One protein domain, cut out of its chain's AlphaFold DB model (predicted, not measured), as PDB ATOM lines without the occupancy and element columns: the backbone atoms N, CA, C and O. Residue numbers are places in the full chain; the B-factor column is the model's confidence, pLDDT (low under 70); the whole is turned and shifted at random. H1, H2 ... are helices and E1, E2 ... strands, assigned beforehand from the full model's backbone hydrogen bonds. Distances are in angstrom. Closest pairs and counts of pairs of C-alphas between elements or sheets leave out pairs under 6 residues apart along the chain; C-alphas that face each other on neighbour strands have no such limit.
ATOM      1  N   LYS A   2     221.502 171.692 206.488       85.00
ATOM      2  CA  LYS A   2     220.181 172.005 205.912       85.00
ATOM      3  C   LYS A   2     219.543 170.750 205.296       85.00
ATOM      4  O   LYS A   2     220.258 169.841 204.892       85.00
ATOM      5  N   GLN A   3     218.213 170.717 205.171       85.88
ATOM      6  CA  GLN A   3     217.471 169.554 204.645       85.88
ATOM      7  C   GLN A   3     217.937 169.122 203.245       85.88
ATOM      8  O   GLN A   3     218.112 167.934 203.000       85.88
ATOM      9  N   LYS A   4     218.165 170.080 202.337       90.19
ATOM     10  CA  LYS A   4     218.658 169.783 200.986       90.19
ATOM     11  C   LYS A   4     220.025 169.089 201.030       90.19
ATOM     12  O   LYS A   4     220.187 168.026 200.449       90.19
ATOM     13  N   GLU A   5     220.953 169.641 201.812       92.44
ATOM     14  CA  GLU A   5     222.285 169.056 201.988       92.44
ATOM     15  C   GLU A   5     222.228 167.657 202.616       92.44
ATOM     16  O   GLU A   5     223.037 166.808 202.260       92.44
ATOM     17  N   PHE A   6     221.277 167.404 203.522       92.56
ATOM     18  CA  PHE A   6     221.065 166.077 204.104       92.56
ATOM     19  C   PHE A   6     220.659 165.054 203.043       92.56
ATOM     20  O   PHE A   6     221.289 164.009 202.953       92.56
ATOM     21  N   LYS A   7     219.675 165.375 202.193       94.69
ATOM     22  CA  LYS A   7     219.236 164.475 201.115       94.69
ATOM     23  C   LYS A   7     220.336 164.196 200.083       94.69
ATOM     24  O   LYS A   7     220.373 163.110 199.524       94.69
ATOM     25  N   GLU A   8     221.221 165.160 199.830       96.50
ATOM     26  CA  GLU A   8     222.337 164.999 198.885       96.50
ATOM     27  C   GLU A   8     223.492 164.167 199.467       96.50
ATOM     28  O   GLU A   8     224.100 163.373 198.756       96.50
ATOM     29  N   LYS A   9     223.815 164.352 200.753       97.00
ATOM     30  CA  LYS A   9     224.965 163.705 201.409       97.00
ATOM     31  C   LYS A   9     224.632 162.362 202.055       97.00
ATOM     32  O   LYS A   9     225.516 161.518 202.176       97.00
ATOM     33  N   MET A  10     223.386 162.186 202.485       97.94
ATOM     34  CA  MET A  10     222.888 161.005 203.193       97.94
ATOM     35  C   MET A  10     221.569 160.501 202.557       97.94
ATOM     36  O   MET A  10     220.520 160.528 203.213       97.94
ATOM     37  N   PRO A  11     221.572 160.150 201.253       97.75
ATOM     38  CA  PRO A  11     220.360 159.788 200.517       97.75
ATOM     39  C   PRO A  11     219.660 158.534 201.053       97.75
ATOM     40  O   PRO A  11     218.428 158.521 201.096       97.75
ATOM     41  N   GLU A  12     220.395 157.507 201.491       98.31
ATOM     42  CA  GLU A  12     219.780 156.283 202.021       98.31
ATOM     43  C   GLU A  12     219.136 156.542 203.386       98.31
ATOM     44  O   GLU A  12     217.998 156.135 203.627       98.31
ATOM     45  N   CYS A  13     219.804 157.306 204.258       97.69
ATOM     46  CA  CYS A  13     219.213 157.727 205.527       97.69
ATOM     47  C   CYS A  13     217.967 158.592 205.312       97.69
ATOM     48  O   CYS A  13     216.998 158.470 206.061       97.69
ATOM     49  N   ALA A  14     217.981 159.480 204.313       97.50
ATOM     50  CA  ALA A  14     216.836 160.325 204.003       97.50
ATOM     51  C   ALA A  14     215.625 159.500 203.548       97.50
ATOM     52  O   ALA A  14     214.544 159.687 204.105       97.50
ATOM     53  N   ALA A  15     215.823 158.568 202.611       98.06
ATOM     54  CA  ALA A  15     214.769 157.668 202.148       98.06
ATOM     55  C   ALA A  15     214.221 156.806 203.298       98.06
ATOM     56  O   ALA A  15     213.013 156.715 203.489       98.06
ATOM     57  N   PHE A  16     215.104 156.269 204.146       97.81
ATOM     58  CA  PHE A  16     214.687 155.490 205.308       97.81
ATOM     59  C   PHE A  16     213.843 156.311 206.296       97.81
ATOM     60  O   PHE A  16     212.830 155.832 206.796       97.81
ATOM     61  N   ILE A  17     214.207 157.570 206.562       97.38
ATOM     62  CA  ILE A  17     213.394 158.458 207.408       97.38
ATOM     63  C   ILE A  17     212.029 158.729 206.771       97.38
ATOM     64  O   ILE A  17     211.039 158.810 207.498       97.38
ATOM     65  N   GLU A  18     211.953 158.868 205.446       98.00
ATOM     66  CA  GLU A  18     210.685 159.037 204.729       98.00
ATOM     67  C   GLU A  18     209.790 157.797 204.898       98.00
ATOM     68  O   GLU A  18     208.629 157.947 205.292       98.00
ATOM     69  N   ASP A  19     210.343 156.591 204.748       98.56
ATOM     70  CA  ASP A  19     209.632 155.329 204.994       98.56
ATOM     71  C   ASP A  19     209.148 155.217 206.448       98.56
ATOM     72  O   ASP A  19     207.998 154.853 206.713       98.56
ATOM     73  N   LEU A  20     209.992 155.593 207.415       98.06
ATOM     74  CA  LEU A  20     209.609 155.630 208.828       98.06
ATOM     75  C   LEU A  20     208.492 156.648 209.088       98.06
ATOM     76  O   LEU A  20     207.567 156.363 209.848       98.06
ATOM     77  N   CYS A  21     208.546 157.829 208.468       98.06
ATOM     78  CA  CYS A  21     207.479 158.824 208.582       98.06
ATOM     79  C   CYS A  21     206.164 158.292 208.007       98.06
ATOM     80  O   CYS A  21     205.111 158.519 208.602       98.06
ATOM     81  N   GLN A  22     206.214 157.565 206.887       98.31
ATOM     82  CA  GLN A  22     205.040 156.938 206.289       98.31
ATOM     83  C   GLN A  22     204.465 155.827 207.182       98.31
ATOM     84  O   GLN A  22     203.246 155.716 207.307       98.31
ATOM     85  N   ALA A  23     205.320 155.025 207.820       98.44
ATOM     86  CA  ALA A  23     204.899 153.900 208.654       98.44
ATOM     87  C   ALA A  23     204.405 154.317 210.052       98.44
ATOM     88  O   ALA A  23     203.450 153.737 210.566       98.44
ATOM     89  N   PHE A  24     205.046 155.310 210.673       97.38
ATOM     90  CA  PHE A  24     204.857 155.646 212.093       97.38
ATOM     91  C   PHE A  24     204.345 157.071 212.339       97.38
ATOM     92  O   PHE A  24     204.029 157.430 213.474       97.38
ATOM     93  N   GLY A  25     204.238 157.880 211.286       98.06
ATOM     94  CA  GLY A  25     203.818 159.272 211.353       98.06
ATOM     95  C   GLY A  25     204.983 160.243 211.544       98.06
ATOM     96  O   GLY A  25     205.902 160.031 212.339       98.06
ATOM     97  N   THR A  26     204.909 161.368 210.834       97.94
ATOM     98  CA  THR A  26     205.973 162.377 210.763       97.94
ATOM     99  C   THR A  26     206.383 162.927 212.126       97.94
ATOM    100  O   THR A  26     207.571 162.976 212.428       97.94
ATOM    101  N   GLU A  27     205.432 163.328 212.977       98.06
ATOM    102  CA  GLU A  27     205.772 163.947 214.269       98.06
ATOM    103  C   GLU A  27     206.435 162.966 215.240       98.06
ATOM    104  O   GLU A  27     207.319 163.368 215.998       98.06
ATOM    105  N   ALA A  28     206.079 161.679 215.190       97.88
ATOM    106  CA  ALA A  28     206.716 160.662 216.021       97.88
ATOM    107  C   ALA A  28     208.207 160.529 215.673       97.88
ATOM    108  O   ALA A  28     209.064 160.598 216.557       97.88
ATOM    109  N   ILE A  29     208.518 160.418 214.379       98.31
ATOM    110  CA  ILE A  29     209.890 160.276 213.878       98.31
ATOM    111  C   ILE A  29     210.683 161.572 214.048       98.31
ATOM    112  O   ILE A  29     211.783 161.564 214.604       98.31
ATOM    113  N   HIS A  30     210.113 162.713 213.659       97.12
ATOM    114  CA  HIS A  30     210.759 164.013 213.834       97.12
ATOM    115  C   HIS A  30     211.013 164.339 215.311       97.12
ATOM    116  O   HIS A  30     212.023 164.967 215.626       97.12
ATOM    117  N   GLY A  31     210.149 163.890 216.225       98.06
ATOM    118  CA  GLY A  31     210.370 163.995 217.664       98.06
ATOM    119  C   GLY A  31     211.652 163.291 218.115       98.06
ATOM    120  O   GLY A  31     212.464 163.907 218.804       98.06
ATOM    121  N   GLN A  32     211.878 162.043 217.684       97.62
ATOM    122  CA  GLN A  32     213.106 161.302 218.013       97.62
ATOM    123  C   GLN A  32     214.344 161.943 217.380       97.62
ATOM    124  O   GLN A  32     215.364 162.094 218.044       97.62
ATOM    125  N   ILE A  33     214.248 162.404 216.129       96.88
ATOM    126  CA  ILE A  33     215.361 163.090 215.458       96.88
ATOM    127  C   ILE A  33     215.755 164.358 216.226       96.88
ATOM    128  O   ILE A  33     216.937 164.573 216.483       96.88
ATOM    129  N   ARG A  34     214.787 165.190 216.638       97.19
ATOM    130  CA  ARG A  34     215.055 166.413 217.420       97.19
ATOM    131  C   ARG A  34     215.775 166.095 218.735       97.19
ATOM    132  O   ARG A  34     216.749 166.766 219.059       97.19
ATOM    133  N   LYS A  35     215.334 165.064 219.459       97.81
ATOM    134  CA  LYS A  35     215.997 164.590 220.685       97.81
ATOM    135  C   LYS A  35     217.423 164.105 220.416       97.81
ATOM    136  O   LYS A  35     218.353 164.544 221.088       97.81
ATOM    137  N   GLY A  36     217.602 163.298 219.369       97.06
ATOM    138  CA  GLY A  36     218.901 162.840 218.869       97.06
ATOM    139  C   GLY A  36     219.877 163.975 218.596       97.06
ATOM    140  O   GLY A  36     221.026 163.932 219.024       97.06
ATOM    141  N   LEU A  37     219.413 165.021 217.913       95.88
ATOM    142  CA  LEU A  37     220.216 166.208 217.613       95.88
ATOM    143  C   LEU A  37     220.544 167.048 218.862       95.88
ATOM    144  O   LEU A  37     221.522 167.791 218.838       95.88
ATOM    145  N   ASN A  38     219.764 166.913 219.938       97.25
ATOM    146  CA  ASN A  38     219.940 167.629 221.205       97.25
ATOM    147  C   ASN A  38     220.755 166.851 222.256       97.25
ATOM    148  O   ASN A  38     220.843 167.301 223.398       97.25
ATOM    149  N   GLY A  39     221.358 165.713 221.902       96.06
ATOM    150  CA  GLY A  39     222.221 164.953 222.816       96.06
ATOM    151  C   GLY A  39     221.571 163.726 223.457       96.06
ATOM    152  O   GLY A  39     222.229 163.031 224.225       96.06
ATOM    153  N   GLU A  40     220.297 163.434 223.184       97.12
ATOM    154  CA  GLU A  40     219.659 162.220 223.705       97.12
ATOM    155  C   GLU A  40     219.934 161.032 222.767       97.12
ATOM    156  O   GLU A  40     219.711 161.166 221.564       97.12
ATOM    157  N   PRO A  41     220.330 159.842 223.261       95.06
ATOM    158  CA  PRO A  41     220.659 158.674 222.432       95.06
ATOM    159  C   PRO A  41     219.401 157.975 221.872       95.06
ATOM    160  O   PRO A  41     219.114 156.819 222.167       95.06
ATOM    161  N   THR A  42     218.615 158.710 221.087       95.19
ATOM    162  CA  THR A  42     217.309 158.307 220.526       95.19
ATOM    163  C   THR A  42     217.321 158.238 218.999       95.19
ATOM    164  O   THR A  42     216.529 157.510 218.408       95.19
ATOM    165  N   PHE A  43     218.235 158.967 218.355       95.88
ATOM    166  CA  PHE A  43     218.454 158.926 216.916       95.88
ATOM    167  C   PHE A  43     219.929 159.191 216.609       95.88
ATOM    168  O   PHE A  43     220.501 160.169 217.095       95.88
ATOM    169  N   TRP A  44     220.512 158.335 215.771       96.19
ATOM    170  CA  TRP A  44     221.863 158.458 215.235       96.19
ATOM    171  C   TRP A  44     221.910 157.860 213.832       96.19
ATOM    172  O   TRP A  44     221.333 156.798 213.598       96.19
ATOM    173  N   ALA A  45     222.597 158.529 212.913       95.88
ATOM    174  CA  ALA A  45     222.788 158.049 211.553       95.88
ATOM    175  C   ALA A  45     224.166 158.450 211.029       95.88
ATOM    176  O   ALA A  45     224.642 159.561 211.287       95.88
ATOM    177  N   LYS A  46     224.783 157.553 210.256       96.19
ATOM    178  CA  LYS A  46     226.078 157.779 209.619       96.19
ATOM    179  C   LYS A  46     226.099 157.190 208.215       96.19
ATOM    180  O   LYS A  46     225.874 155.999 208.046       96.19
ATOM    181  N   GLU A  47     226.406 158.022 207.230       97.62
ATOM    182  CA  GLU A  47     226.417 157.666 205.808       97.62
ATOM    183  C   GLU A  47     227.417 158.565 205.072       97.62
ATOM    184  O   GLU A  47     227.528 159.748 205.388       97.62
ATOM    185  N   ASN A  48     228.180 158.019 204.117       96.00
ATOM    186  CA  ASN A  48     229.150 158.773 203.300       96.00
ATOM    187  C   ASN A  48     230.129 159.656 204.105       96.00
ATOM    188  O   ASN A  48     230.514 160.740 203.675       96.00
ATOM    189  N   GLY A  49     230.521 159.217 205.306       95.38
ATOM    190  CA  GLY A  49     231.395 159.987 206.200       95.38
ATOM    191  C   GLY A  49     230.715 161.158 206.924       95.38
ATOM    192  O   GLY A  49     231.367 161.837 207.715       95.38
ATOM    193  N   HIS A  50     229.416 161.375 206.711       95.56
ATOM    194  CA  HIS A  50     228.590 162.318 207.455       95.56
ATOM    195  C   HIS A  50     227.882 161.619 208.612       95.56
ATOM    196  O   HIS A  50     227.448 160.479 208.486       95.56
ATOM    197  N   GLU A  51     227.767 162.312 209.741       95.75
ATOM    198  CA  GLU A  51     227.214 161.775 210.980       95.75
ATOM    199  C   GLU A  51     226.283 162.806 211.624       95.75
ATOM    200  O   GLU A  51     226.612 163.996 211.676       95.75
ATOM    201  N   ILE A  52     225.109 162.357 212.075       95.44
ATOM    202  CA  ILE A  52     224.101 163.188 212.742       95.44
ATOM    203  C   ILE A  52     223.453 162.456 213.914       95.44
ATOM    204  O   ILE A  52     223.337 161.231 213.925       95.44
ATOM    205  N   GLY A  53     222.947 163.239 214.865       96.19
ATOM    206  CA  GLY A  53     222.301 162.722 216.064       96.19
ATOM    207  C   GLY A  53     223.310 162.303 217.128       96.19
ATOM    208  O   GLY A  53     224.483 162.672 217.064       96.19
ATOM    209  N   THR A  54     222.844 161.538 218.108       96.81
ATOM    210  CA  THR A  54     223.649 161.117 219.256       96.81
ATOM    211  C   THR A  54     223.723 159.600 219.296       96.81
ATOM    212  O   THR A  54     222.677 158.957 219.421       96.81
ATOM    213  N   PRO A  55     224.928 159.012 219.194       93.31
ATOM    214  CA  PRO A  55     225.079 157.569 219.232       93.31
ATOM    215  C   PRO A  55     224.627 157.018 220.583       93.31
ATOM    216  O   PRO A  55     224.868 157.611 221.635       93.31
ATOM    217  N   VAL A  56     223.993 155.849 220.550       87.75
ATOM    218  CA  VAL A  56     223.731 155.082 221.763       87.75
ATOM    219  C   VAL A  56     225.042 154.492 222.273       87.75
ATOM    220  O   VAL A  56     225.757 153.810 221.532       87.75
ATOM    221  N   ASP A  57     225.359 154.724 223.547       82.56
ATOM    222  CA  ASP A  57     226.367 153.907 224.214       82.56
ATOM    223  C   ASP A  57     225.754 152.523 224.424       82.56
ATOM    224  O   ASP A  57     224.896 152.319 225.278       82.56
ATOM    225  N   SER A  58     226.155 151.565 223.590       75.88
ATOM    226  CA  SER A  58     225.643 150.190 223.668       75.88
ATOM    227  C   SER A  58     225.963 149.493 224.998       75.88
ATOM    228  O   SER A  58     225.518 148.369 225.219       75.88
ATOM    229  N   GLY A  59     226.800 150.096 225.852       78.31
ATOM    230  CA  GLY A  59     227.359 149.467 227.043       78.31
ATOM    231  C   GLY A  59     228.309 148.307 226.732       78.31
ATOM    232  O   GLY A  59     228.927 147.777 227.656       78.31
ATOM    233  N   ALA A  60     228.474 147.932 225.458       81.19
ATOM    234  CA  ALA A  60     229.286 146.802 225.053       81.19
ATOM    235  C   ALA A  60     230.747 147.013 225.468       81.19
ATOM    236  O   ALA A  60     231.341 148.079 225.281       81.19
ATOM    237  N   GLU A  61     231.336 145.976 226.053       86.19
ATOM    238  CA  GLU A  61     232.773 145.924 226.328       86.19
ATOM    239  C   GLU A  61     233.562 145.349 225.149       86.19
ATOM    240  O   GLU A  61     234.774 145.539 225.060       86.19
ATOM    241  N   TRP A  62     232.881 144.658 224.235       90.19
ATOM    242  CA  TRP A  62     233.485 143.904 223.147       90.19
ATOM    243  C   TRP A  62     232.871 144.311 221.814       90.19
ATOM    244  O   TRP A  62     231.650 144.387 221.682       90.19
ATOM    245  N   ARG A  63     233.722 144.547 220.816       88.25
ATOM    246  CA  ARG A  63     233.329 144.717 219.418       88.25
ATOM    247  C   ARG A  63     233.609 143.421 218.676       88.25
ATOM    248  O   ARG A  63     234.708 142.888 218.780       88.25
ATOM    249  N   VAL A  64     232.627 142.942 217.920       92.81
ATOM    250  CA  VAL A  64     232.776 141.774 217.045       92.81
ATOM    251  C   VAL A  64     232.872 142.251 215.600       92.81
ATOM    252  O   VAL A  64     232.009 142.997 215.141       92.81
ATOM    253  N   THR A  65     233.915 141.834 214.890       93.62
ATOM    254  CA  THR A  65     234.086 142.052 213.446       93.62
ATOM    255  C   THR A  65     234.278 140.716 212.733       93.62
ATOM    256  O   THR A  65     234.493 139.686 213.368       93.62
ATOM    257  N   TRP A  66     234.161 140.717 211.408       94.06
ATOM    258  CA  TRP A  66     234.403 139.540 210.574       94.06
ATOM    259  C   TRP A  66     235.724 139.726 209.840       94.06
ATOM    260  O   TRP A  66     235.929 140.757 209.200       94.06
ATOM    261  N   ASN A  67     236.628 138.756 209.953       95.81
ATOM    262  CA  ASN A  67     237.875 138.778 209.193       95.81
ATOM    263  C   ASN A  67     237.670 138.269 207.752       95.81
ATOM    264  O   ASN A  67     236.587 137.821 207.376       95.81
ATOM    265  N   GLU A  68     238.734 138.305 206.950       95.12
ATOM    266  CA  GLU A  68     238.738 137.867 205.545       95.12
ATOM    267  C   GLU A  68     238.349 136.392 205.333       95.12
ATOM    268  O   GLU A  68     237.947 136.002 204.240       95.12
ATOM    269  N   HIS A  69     238.418 135.573 206.384       94.81
ATOM    270  CA  HIS A  69     238.038 134.163 206.357       94.81
ATOM    271  C   HIS A  69     236.587 133.923 206.799       94.81
ATOM    272  O   HIS A  69     236.171 132.773 206.929       94.81
ATOM    273  N   GLY A  70     235.816 134.984 207.064       94.94
ATOM    274  CA  GLY A  70     234.447 134.871 207.568       94.94
ATOM    275  C   GLY A  70     234.378 134.382 209.016       94.94
ATOM    276  O   GLY A  70     233.357 133.846 209.437       94.94
ATOM    277  N   VAL A  71     235.452 134.558 209.790       95.94
ATOM    278  CA  VAL A  71     235.487 134.213 211.214       95.94
ATOM    279  C   VAL A  71     235.222 135.465 212.040       95.94
ATOM    280  O   VAL A  71     235.825 136.517 211.811       95.94
ATOM    281  N   ALA A  72     234.326 135.339 213.020       96.00
ATOM    282  CA  ALA A  72     234.062 136.386 213.992       96.00
ATOM    283  C   ALA A  72     235.271 136.563 214.922       96.00
ATOM    284  O   ALA A  72     235.717 135.612 215.568       96.00
ATOM    285  N   VAL A  73     235.781 137.787 215.015       96.12
ATOM    286  CA  VAL A  73     236.854 138.173 215.933       96.12
ATOM    287  C   VAL A  73     236.327 139.220 216.904       96.12
ATOM    288  O   VAL A  73     235.645 140.161 216.505       96.12
ATOM    289  N   ALA A  74     236.612 139.037 218.193       94.38
ATOM    290  CA  ALA A  74     236.187 139.950 219.244       94.38
ATOM    291  C   ALA A  74     237.384 140.751 219.765       94.38
ATOM    292  O   ALA A  74     238.392 140.178 220.176       94.38
ATOM    293  N   GLU A  75     237.255 142.073 219.794       92.62
ATOM    294  CA  GLU A  75     238.231 142.979 220.393       92.62
ATOM    295  C   GLU A  75     237.607 143.740 221.563       92.62
ATOM    296  O   GLU A  75     236.448 144.162 221.511       92.62
ATOM    297  N   LYS A  76     238.371 143.919 222.647       90.81
ATOM    298  CA  LYS A  76     237.906 144.715 223.783       90.81
ATOM    299  C   LYS A  76     237.924 146.191 223.397       90.81
ATOM    300  O   LYS A  76     238.959 146.715 222.982       90.81
ATOM    301  N   ILE A  77     236.798 146.872 223.574       86.81
ATOM    302  CA  ILE A  77     236.682 148.304 223.308       86.81
ATOM    303  C   ILE A  77     237.501 149.043 224.372       86.81
ATOM    304  O   ILE A  77     237.169 149.018 225.559       86.81
ATOM    305  N   LYS A  78     238.593 149.696 223.958       76.88
ATOM    306  CA  LYS A  78     239.360 150.588 224.836       76.88
ATOM    307  C   LYS A  78     238.547 151.863 225.054       76.88
ATOM    308  O   LYS A  78     238.384 152.651 224.128       76.88
ATOM    309  N   ARG A  79     238.022 152.038 226.267       70.94
ATOM    310  CA  ARG A  79     237.402 153.295 226.699       70.94
ATOM    311  C   ARG A  79     238.526 154.258 227.099       70.94
ATOM    312  O   ARG A  79     239.417 153.850 227.843       70.94
ATOM    313  N   GLY A  80     238.532 155.452 226.504       56.94
ATOM    314  CA  GLY A  80     239.446 156.550 226.840       56.94
ATOM    315  C   GLY A  80     238.940 157.378 228.008       56.94
ATOM    316  O   GLY A  80     237.732 157.266 228.315       56.94
TER     317      GLY A  80
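AT A GLANCE: This is residues 2 to 80 of the 80 residues of an uncharacterized protein of Paucimonas lemoignei (UniProt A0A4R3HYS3). Two lobes of unequal size stand apart: the larger holds the hairpin E1 and E2 beside the ends of three helices, H1, H2 and H3, and the smaller is a second hairpin, E3 and E4. The stretch of residues 54 to 61 joins the lobes, and no named helix lies by the second hairpin. The printed part has 79 residues, with three named helices followed by four named strands, in the order H1 H2 H3 E1 E2 E3 E4; the two sheets, E1 - E2 and E3 - E4, are antiparallel, and the class is mixed, helices and strands. The whole is loose, with a radius of gyration of the C-alphas of 15.8 A, and spans 40 by 26 by 24 A, only just elongated.

IN THESE COORDINATES: E3 is residues 62 to 66, 13.3 A from first to last C-alpha, and E4 is residues 72 to 76, 13.4 A, ending at C-alpha 76 at (237.906, 144.715, 223.783). E1 is residues 44 to 47, beginning at C-alpha 44 at (221.863, 158.458, 215.235), and E2 is residues 50 to 53. H3 is residues 26 to 37, 16.3 A long, and H2 is residues 11 to 24, 19.8 A long. H1 is residues 3 to 9, beginning at C-alpha 3 at (217.471, 169.554, 204.645).

HOW THE PARTS SIT: The hairpin E3 and E4 has N 63 and O 75 within hydrogen-bond range at 2.8 A, and its strand directions stand at 151 degrees. In the hairpin E1 and E2 the angle is 171 degrees, and N 45 and O 52 are 3.0 A apart, within hydrogen-bond range. The closest C-alphas of H3 and E2 are those of Leu 37 and Gly 53, 4.3 A apart. The closest of H2 and E1 are those of Cys 13 and Ala 45, 7.0 A apart. H2, with residues 17 to 21 alone, touches residues 26 to 29 of H3; the closest C-alphas are those of Cys 21 and Ile 29, 6.0 A apart. The tilt of H2 and H3 is steep, 49 degrees, opposite ways. H1 and H2 are close but not clearly touching, with the C-alphas of Lys 7 and Ala 14 closest at 5.6 A. E3 and E4 are both apart from H1, H2, H3, E1 and E2. In H1, H2 and H3 every O i to N i+4 pair is within hydrogen-bond range.

THE WHOLE: The C-alphas farthest apart are those of Glu 27 and His 69, 44.6 A. The printed part has no cut and no long link; the links H3 to E1 and E2 to E3 are short, and the other four are tight. The mean pLDDT of the printed part is 93.5, and residue 80, the chain's last, is under 70.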